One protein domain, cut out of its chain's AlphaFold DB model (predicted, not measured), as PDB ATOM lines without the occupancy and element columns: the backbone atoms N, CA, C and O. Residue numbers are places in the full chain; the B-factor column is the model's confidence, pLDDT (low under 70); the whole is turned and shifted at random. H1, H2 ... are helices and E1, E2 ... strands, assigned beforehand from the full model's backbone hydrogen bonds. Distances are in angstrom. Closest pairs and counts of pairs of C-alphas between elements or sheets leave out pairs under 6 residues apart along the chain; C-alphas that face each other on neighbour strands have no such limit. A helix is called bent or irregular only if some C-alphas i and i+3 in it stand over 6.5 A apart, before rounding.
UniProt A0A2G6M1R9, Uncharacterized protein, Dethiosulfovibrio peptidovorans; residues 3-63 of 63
ATOM      1  N   ASP A   3      45.682  25.975 -33.695       93.31
ATOM      2  CA  ASP A   3      47.079  26.401 -33.747       93.31
ATOM      3  C   ASP A   3      47.404  27.020 -35.117       93.31
ATOM      4  O   ASP A   3      46.953  26.532 -36.155       93.31
ATOM      5  N   ARG A   4      48.208  28.086 -35.138       92.62
ATOM      6  CA  ARG A   4      48.595  28.768 -36.382       92.62
ATOM      7  C   ARG A   4      49.386  27.874 -37.341       92.62
ATOM      8  O   ARG A   4      49.190  27.973 -38.549       92.62
ATOM      9  N   ARG A   5      50.228  26.976 -36.823       94.25
ATOM     10  CA  ARG A   5      50.939  25.962 -37.610       94.25
ATOM     11  C   ARG A   5      49.964  24.988 -38.258       94.25
ATOM     12  O   ARG A   5      50.118  24.689 -39.435       94.25
ATOM     13  N   LEU A   6      48.941  24.547 -37.526       94.25
ATOM     14  CA  LEU A   6      47.911  23.673 -38.090       94.25
ATOM     15  C   LEU A   6      47.174  24.372 -39.242       94.25
ATOM     16  O   LEU A   6      46.985  23.771 -40.291       94.25
ATOM     17  N   ILE A   7      46.812  25.650 -39.088       94.81
ATOM     18  CA  ILE A   7      46.174  26.419 -40.171       94.81
ATOM     19  C   ILE A   7      47.094  26.567 -41.389       94.81
ATOM     20  O   ILE A   7      46.615  26.472 -42.515       94.81
ATOM     21  N   GLN A   8      48.402  26.746 -41.184       95.62
ATOM     22  CA  GLN A   8      49.376  26.763 -42.280       95.62
ATOM     23  C   GLN A   8      49.422  25.418 -43.018       95.62
ATOM     24  O   GLN A   8      49.315  25.388 -44.238       95.62
ATOM     25  N   GLU A   9      49.501  24.303 -42.289       96.19
ATOM     26  CA  GLU A   9      49.504  22.959 -42.881       96.19
ATOM     27  C   GLU A   9      48.208  22.675 -43.656       96.19
ATOM     28  O   GLU A   9      48.237  22.108 -44.750       96.19
ATOM     29  N   MET A  10      47.063  23.113 -43.122       94.50
ATOM     30  CA  MET A  10      45.770  22.999 -43.798       94.50
ATOM     31  C   MET A  10      45.693  23.868 -45.055       94.50
ATOM     32  O   MET A  10      45.137  23.421 -46.056       94.50
ATOM     33  N   TYR A  11      46.258  25.078 -45.032       95.94
ATOM     34  CA  TYR A  11      46.359  25.936 -46.212       95.94
ATOM     35  C   TYR A  11      47.172  25.268 -47.324       95.94
ATOM     36  O   TYR A  11      46.678  25.152 -48.447       95.94
ATOM     37  N   ASP A  12      48.363  24.764 -47.001       95.69
ATOM     38  CA  ASP A  12      49.265  24.140 -47.974       95.69
ATOM     39  C   ASP A  12      48.628  22.881 -48.602       95.69
ATOM     40  O   ASP A  12      48.681  22.666 -49.819       95.69
ATOM     41  N   ALA A  13      47.955  22.062 -47.785       95.19
ATOM     42  CA  ALA A  13      47.227  20.883 -48.255       95.19
ATOM     43  C   ALA A  13      46.004  21.246 -49.116       95.19
ATOM     44  O   ALA A  13      45.736  20.606 -50.133       95.19
ATOM     45  N   ALA A  14      45.256  22.281 -48.730       94.19
ATOM     46  CA  ALA A  14      44.058  22.707 -49.442       94.19
ATOM     47  C   ALA A  14      44.392  23.352 -50.798       94.19
ATOM     48  O   ALA A  14      43.718  23.077 -51.790       94.19
ATOM     49  N   GLN A  15      45.466  24.144 -50.866       94.31
ATOM     50  CA  GLN A  15      45.893  24.840 -52.082       94.31
ATOM     51  C   GLN A  15      46.316  23.878 -53.202       94.31
ATOM     52  O   GLN A  15      46.116  24.169 -54.382       94.31
ATOM     53  N   THR A  16      46.884  22.726 -52.842       92.69
ATOM     54  CA  THR A  16      47.359  21.708 -53.795       92.69
ATOM     55  C   THR A  16      46.269  20.725 -54.233       92.69
ATOM     56  O   THR A  16      46.489  19.926 -55.145       92.69
ATOM     57  N   SER A  17      45.085  20.785 -53.621       92.56
ATOM     58  CA  SER A  17      43.966  19.903 -53.937       92.56
ATOM     59  C   SER A  17      43.175  20.397 -55.158       92.56
ATOM     60  O   SER A  17      42.865  21.587 -55.252       92.56
ATOM     61  N   PRO A  18      42.770  19.504 -56.080       90.06
ATOM     62  CA  PRO A  18      41.947  19.864 -57.235       90.06
ATOM     63  C   PRO A  18      40.450  19.998 -56.899       90.06
ATOM     64  O   PRO A  18      39.647  20.231 -57.796       90.06
ATOM     65  N   LEU A  19      40.048  19.786 -55.641       91.50
ATOM     66  CA  LEU A  19      38.648  19.843 -55.224       91.50
ATOM     67  C   LEU A  19      38.208  21.294 -54.988       91.50
ATOM     68  O   LEU A  19      38.834  22.002 -54.200       91.50
ATOM     69  N   ASP A  20      37.074  21.701 -55.564       85.44
ATOM     70  CA  ASP A  20      36.517  23.056 -55.392       85.44
ATOM     71  C   ASP A  20      36.324  23.434 -53.913       85.44
ATOM     72  O   ASP A  20      36.670  24.537 -53.486       85.44
ATOM     73  N   GLY A  21      35.845  22.493 -53.093       86.94
ATOM     74  CA  GLY A  21      35.696  22.705 -51.650       86.94
ATOM     75  C   GLY A  21      37.027  22.982 -50.940       86.94
ATOM     76  O   GLY A  21      37.078  23.785 -50.010       86.94
ATOM     77  N   ALA A  22      38.122  22.379 -51.409       89.75
ATOM     78  CA  ALA A  22      39.448  22.617 -50.852       89.75
ATOM     79  C   ALA A  22      39.980  24.006 -51.234       89.75
ATOM     80  O   ALA A  22      40.549  24.686 -50.387       89.75
ATOM     81  N   GLN A  23      39.720  24.486 -52.450       89.25
ATOM     82  CA  GLN A  23      40.117  25.841 -52.861       89.25
ATOM     83  C   GLN A  23      39.374  26.929 -52.067       89.25
ATOM     84  O   GLN A  23      39.968  27.929 -51.643       89.25
ATOM     85  N   THR A  24      38.089  26.705 -51.774       89.44
ATOM     86  CA  THR A  24      37.316  27.572 -50.872       89.44
ATOM     87  C   THR A  24      37.906  27.567 -49.460       89.44
ATOM     88  O   THR A  24      38.137  28.634 -48.886       89.44
ATOM     89  N   ALA A  25      38.234  26.389 -48.919       90.88
ATOM     90  CA  ALA A  25      38.872  26.271 -47.608       90.88
ATOM     91  C   ALA A  25      40.249  26.963 -47.563       90.88
ATOM     92  O   ALA A  25      40.532  27.704 -46.623       90.88
ATOM     93  N   ALA A  26      41.071  26.818 -48.609       94.19
ATOM     94  CA  ALA A  26      42.365  27.492 -48.725       94.19
ATOM     95  C   ALA A  26      42.226  29.021 -48.643       94.19
ATOM     96  O   ALA A  26      43.004  29.686 -47.958       94.19
ATOM     97  N   SER A  27      41.195  29.585 -49.276       92.50
ATOM     98  CA  SER A  27      40.912  31.024 -49.202       92.50
ATOM     99  C   SER A  27      40.561  31.478 -47.779       92.50
ATOM    100  O   SER A  27      40.961  32.566 -47.360       92.50
ATOM    101  N   VAL A  28      39.855  30.646 -47.008       93.19
ATOM    102  CA  VAL A  28      39.558  30.915 -45.592       93.19
ATOM    103  C   VAL A  28      40.833  30.862 -44.752       93.19
ATOM    104  O   VAL A  28      41.112  31.811 -44.020       93.19
ATOM    105  N   TYR A  29      41.645  29.810 -44.892       94.75
ATOM    106  CA  TYR A  29      42.895  29.677 -44.136       94.75
ATOM    107  C   TYR A  29      43.872  30.811 -44.437       94.75
ATOM    108  O   TYR A  29      44.474  31.360 -43.518       94.75
ATOM    109  N   TRP A  30      43.970  31.240 -45.695       95.25
ATOM    110  CA  TRP A  30      44.786  32.391 -46.071       95.25
ATOM    111  C   TRP A  30      44.353  33.672 -45.346       95.25
ATOM    112  O   TRP A  30      45.191  34.396 -44.807       95.25
ATOM    113  N   ARG A  31      43.039  33.925 -45.262       94.75
ATOM    114  CA  ARG A  31      42.498  35.069 -44.513       94.75
ATOM    115  C   ARG A  31      42.796  34.962 -43.020       94.75
ATOM    116  O   ARG A  31      43.193  35.960 -42.427       94.75
ATOM    117  N   MET A  32      42.676  33.770 -42.434       94.56
ATOM    118  CA  MET A  32      43.058  33.536 -41.037       94.56
ATOM    119  C   MET A  32      44.547  33.828 -40.808       94.56
ATOM    120  O   MET A  32      44.900  34.521 -39.854       94.56
ATOM    121  N   LEU A  33      45.436  33.360 -41.688       94.69
ATOM    122  CA  LEU A  33      46.882  33.600 -41.591       94.69
ATOM    123  C   LEU A  33      47.239  35.087 -41.746       94.69
ATOM    124  O   LEU A  33      48.192  35.554 -41.124       94.69
ATOM    125  N   ALA A  34      46.466  35.849 -42.517       95.12
ATOM    126  CA  ALA A  34      46.653  37.290 -42.673       95.12
ATOM    127  C   ALA A  34      46.166  38.122 -41.467       95.12
ATOM    128  O   ALA A  34      46.506  39.301 -41.374       95.12
ATOM    129  N   MET A  35      45.387  37.539 -40.549       95.06
ATOM    130  CA  MET A  35      44.883  38.255 -39.375       95.06
ATOM    131  C   MET A  35      45.998  38.577 -38.375       95.06
ATOM    132  O   MET A  35      46.833  37.730 -38.039       95.06
ATOM    133  N   ALA A  36      45.958  39.807 -37.862       94.75
ATOM    134  CA  ALA A  36      46.713  40.227 -36.689       94.75
ATOM    135  C   ALA A  36      45.986  39.813 -35.398       94.75
ATOM    136  O   ALA A  36      44.759  39.695 -35.378       94.75
ATOM    137  N   GLU A  37      46.734  39.626 -34.306       93.75
ATOM    138  CA  GLU A  37      46.149  39.338 -32.990       93.75
ATOM    139  C   GLU A  37      45.099  40.397 -32.606       93.75
ATOM    140  O   GLU A  37      45.296  41.597 -32.795       93.75
ATOM    141  N   GLY A  38      43.954  39.941 -32.095       93.50
ATOM    142  CA  GLY A  38      42.794  40.771 -31.769       93.50
ATOM    143  C   GLY A  38      41.823  41.009 -32.931       93.50
ATOM    144  O   GLY A  38      40.704  41.457 -32.687       93.50
ATOM    145  N   GLN A  39      42.193  40.696 -34.178       96.31
ATOM    146  CA  GLN A  39      41.253  40.747 -35.300       96.31
ATOM    147  C   GLN A  39      40.315  39.541 -35.301       96.31
ATOM    148  O   GLN A  39      40.661  38.455 -34.829       96.31
ATOM    149  N   SER A  40      39.136  39.727 -35.885       95.44
ATOM    150  CA  SER A  40      38.165  38.663 -36.095       95.44
ATOM    151  C   SER A  40      37.640  38.652 -37.525       95.44
ATOM    152  O   SER A  40      37.662  39.661 -38.232       95.44
ATOM    153  N   MET A  41      37.167  37.489 -37.952       94.25
ATOM    154  CA  MET A  41      36.437  37.307 -39.197       94.25
ATOM    155  C   MET A  41      35.269  36.348 -38.986       94.25
ATOM    156  O   MET A  41      35.331  35.463 -38.137       94.25
ATOM    157  N   THR A  42      34.232  36.489 -39.804       93.62
ATOM    158  CA  THR A  42      33.137  35.521 -39.880       93.62
ATOM    159  C   THR A  42      33.340  34.640 -41.108       93.62
ATOM    160  O   THR A  42      33.627  35.142 -42.200       93.62
ATOM    161  N   VAL A  43      33.219  33.331 -40.919       89.62
ATOM    162  CA  VAL A  43      33.247  32.320 -41.975       89.62
ATOM    163  C   VAL A  43      31.851  31.734 -42.081       89.62
ATOM    164  O   VAL A  43      31.369  31.127 -41.131       89.62
ATOM    165  N   GLN A  44      31.226  31.905 -43.238       85.62
ATOM    166  CA  GLN A  44      29.981  31.226 -43.567       85.62
ATOM    167  C   GLN A  44      30.320  29.871 -44.189       85.62
ATOM    168  O   GLN A  44      31.044  29.824 -45.186       85.62
ATOM    169  N   PHE A  45      29.843  28.787 -43.581       76.81
ATOM    170  CA  PHE A  45      30.072  27.427 -44.077       76.81
ATOM    171  C   PHE A  45      28.878  26.943 -44.902       76.81
ATOM    172  O   PHE A  45      29.026  26.607 -46.076       76.81
ATOM    173  N   GLU A  46      27.686  27.025 -44.320       78.19
ATOM    174  CA  GLU A  46      26.406  26.789 -44.983       78.19
ATOM    175  C   GLU A  46      25.471  27.986 -44.755       78.19
ATOM    176  O   GLU A  46      25.708  28.798 -43.855       78.19
ATOM    177  N   PRO A  47      24.404  28.149 -45.555       76.50
ATOM    178  CA  PRO A  47      23.415  29.190 -45.309       76.50
ATOM    179  C   PRO A  47      22.824  29.075 -43.895       76.50
ATOM    180  O   PRO A  47      22.062  28.157 -43.602       76.50
ATOM    181  N   GLY A  48      23.158  30.030 -43.025       80.06
ATOM    182  CA  GLY A  48      22.726  30.048 -41.623       80.06
ATOM    183  C   GLY A  48      23.719  29.434 -40.630       80.06
ATOM    184  O   GLY A  48      23.483  29.539 -39.428       80.06
ATOM    185  N   GLU A  49      24.830  28.862 -41.102       82.81
ATOM    186  CA  GLU A  49      25.952  28.422 -40.270       82.81
ATOM    187  C   GLU A  49      27.146  29.362 -40.450       82.81
ATOM    188  O   GLU A  49      27.991  29.196 -41.337       82.81
ATOM    189  N   ASP A  50      27.198  30.363 -39.574       88.75
ATOM    190  CA  ASP A  50      28.278  31.335 -39.507       88.75
ATOM    191  C   ASP A  50      29.125  31.078 -38.257       88.75
ATOM    192  O   ASP A  50      28.613  31.055 -37.139       88.75
ATOM    193  N   PHE A  51      30.435  30.942 -38.443       89.38
ATOM    194  CA  PHE A  51      31.403  30.797 -37.359       89.38
ATOM    195  C   PHE A  51      32.253  32.056 -37.244       89.38
ATOM    196  O   PHE A  51      32.747  32.589 -38.242       89.38
ATOM    197  N   SER A  52      32.469  32.533 -36.023       92.50
ATOM    198  CA  SER A  52      33.361  33.658 -35.753       92.50
ATOM    199  C   SER A  52      34.744  33.154 -35.371       92.50
ATOM    200  O   SER A  52      34.916  32.463 -34.371       92.50
ATOM    201  N   VAL A  53      35.746  33.542 -36.152       94.56
ATOM    202  CA  VAL A  53      37.154  33.239 -35.911       94.56
ATOM    203  C   VAL A  53      37.838  34.484 -35.366       94.56
ATOM    204  O   VAL A  53      37.781  35.542 -35.986       94.56
ATOM    205  N   ILE A  54      38.514  34.370 -34.227       95.69
ATOM    206  CA  ILE A  54      39.266  35.466 -33.601       95.69
ATOM    207  C   ILE A  54      40.734  35.056 -33.524       95.69
ATOM    208  O   ILE A  54      41.040  33.984 -33.002       95.69
ATOM    209  N   CYS A  55      41.644  35.896 -34.021       95.00
ATOM    210  CA  CYS A  55      43.077  35.693 -33.822       95.00
ATOM    211  C   CYS A  55      43.419  36.067 -32.383       95.00
ATOM    212  O   CYS A  55      43.252  37.216 -31.974       95.00
ATOM    213  N   VAL A  56      43.916  35.106 -31.621       94.50
ATOM    214  CA  VAL A  56      44.352  35.290 -30.236       94.50
ATOM    215  C   VAL A  56      45.835  34.962 -30.127       94.50
ATOM    216  O   VAL A  56      46.426  34.405 -31.055       94.50
ATOM    217  N   SER A  57      46.445  35.285 -28.989       92.56
ATOM    218  CA  SER A  57      47.831  34.891 -28.744       92.56
ATOM    219  C   SER A  57      47.962  33.368 -28.836       92.56
ATOM    220  O   SER A  57      47.277  32.630 -28.128       92.56
ATOM    221  N   GLY A  58      48.807  32.899 -29.756       85.69
ATOM    222  CA  GLY A  58      49.045  31.472 -29.992       85.69
ATOM    223  C   GLY A  58      48.142  30.793 -31.033       85.69
ATOM    224  O   GLY A  58      48.351  29.611 -31.304       85.69
ATOM    225  N   GLY A  59      47.186  31.490 -31.661       93.62
ATOM    226  CA  GLY A  59      46.385  30.901 -32.740       93.62
ATOM    227  C   GLY A  59      45.010  31.535 -32.920       93.62
ATOM    228  O   GLY A  59      44.888  32.750 -33.061       93.62
ATOM    229  N   TYR A  60      43.971  30.697 -32.945       95.06
ATOM    230  CA  TYR A  60      42.606  31.121 -33.240       95.06
ATOM    231  C   TYR A  60      41.569  30.489 -32.309       95.06
ATOM    232  O   TYR A  60      41.597  29.287 -32.015       95.06
ATOM    233  N   GLU A  61      40.601  31.294 -31.887       94.94
ATOM    234  CA  GLU A  61      39.353  30.824 -31.288       94.94
ATOM    235  C   GLU A  61      38.248  30.796 -32.341       94.94
ATOM    236  O   GLU A  61      38.159  31.709 -33.157       94.94
ATOM    237  N   VAL A  62      37.406  29.761 -32.301       91.00
ATOM    238  CA  VAL A  62      36.216  29.622 -33.151       91.00
ATOM    239  C   VAL A  62      34.995  29.600 -32.239       91.00
ATOM    240  O   VAL A  62      35.018  28.898 -31.224       91.00
ATOM    241  N   ARG A  63      33.979  30.394 -32.571       86.94
ATOM    242  CA  ARG A  63      32.734  30.556 -31.813       86.94
ATOM    243  C   ARG A  63      31.524  30.481 -32.723       86.94
ATOM    244  O   ARG A  63      31.656  30.936 -33.882       86.94
TER     245      ARG A  63
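This is residues 3 to 63 of the 63 residues of an uncharacterized protein of Dethiosulfovibrio peptidovorans (UniProt A0A2G6M1R9). A small three-stranded antiparallel sheet, a long strand hairpin E1 and E2 with the short strand E3 beside E2, has one helix, H2, packed over one face, and H2 is paired with H1 in a helical hairpin. H2 is the helix over the sheet, through its residues 24 to 34, while H1 runs beside H2 and reaches the sheet only with its residues 4 to 7, mostly near E3. The printed part has 61 residues, with two named helices and then three named strands along the chain, H1 H2 E1 E2 E3; the sheet order is E1, E2, E3, and the class is mixed, helices and strands. The whole is compact, with a radius of gyration of the C-alphas of 11.6 A, and flat in outline, spanning 33 by 29 by 14 A.

The sheet begins with E1, residues 40 to 46, which measures 18.9 A from first to last C-alpha. E2, residues 49 to 56, is the longest strand by residues and measures 22.1 A. E3, residues 59 to 62, measures 10.3 A and ends at C-alpha 62, at (36.216, 29.622, -33.151). H2, residues 20 to 34, is the longest helix by residues, 21.6 A long, running from C-alpha 20 at (36.517, 23.056, -55.392) to C-alpha 34 at (46.653, 37.290, -42.673). H1, residues 4 to 15, measures 16.4 A and begins at C-alpha 4, at (48.595, 28.768, -36.382).

E1, E2 and E3 form a meander, each strand the antiparallel neighbour of the one before, with E2 as the inner strand and E1 and E3 as edge strands. E1 and E2 are a hairpin, with 154 degrees between their directions. Their C-alphas 40 and 54 face each other at 4.2 A, and N 43 and O 51 are within hydrogen-bond range at 2.8 A, as are N 51 and O 43 at 2.9 A. E2 and E3 are also a hairpin, with 152 degrees between their directions. Here C-alphas 55 and 60 face each other at 4.6 A, and N 54 and O 61 are within hydrogen-bond range at 2.9 A, as are N 59 and O 56 at 3.1 A. H2 is on the sheet at a height over the sheet of 9.5 A, in an arrangement of two layers, a helix on one face of a sheet. H2 lies over E2, where 4 of its 15 C-alphas fall, and is only just not over E1, where 2 fall. On the local plane its line stands at 26 degrees to that of E2, and it runs along the strands. The closest C-alphas of H2 and E1 are those of Val 28 and Val 43, 7.4 A apart; those of H2 and E2 are Met 32 and Cys 55, 7.5 A apart. H1 and H2 are a helical hairpin and touch, with the C-alphas of Ala 14 and Ala 22 closest at 4.8 A. They run opposite ways at a shallow tilt of 34 degrees, only just short of steep. H1 only grazes the sheet, with its residues 4 to 7; the closest C-alphas of H1 and E3 are those of Arg 4 and Gly 59, 4.8 A apart. In H1 and H2 every O i to N i+4 pair is within hydrogen-bond range, and neither helix is bent.

The two C-alphas farthest apart are those of Pro 18 and Gly 38, at 33.0 A. The first and last printed C-alphas, those of Asp 3 and Arg 63, are 15.1 A apart, and Arg 63 is the chain's last residue. The printed part has no cut, and the four links between its named elements are tight. The mean pLDDT of the printed part is 91.7, and no printed residue is under 70.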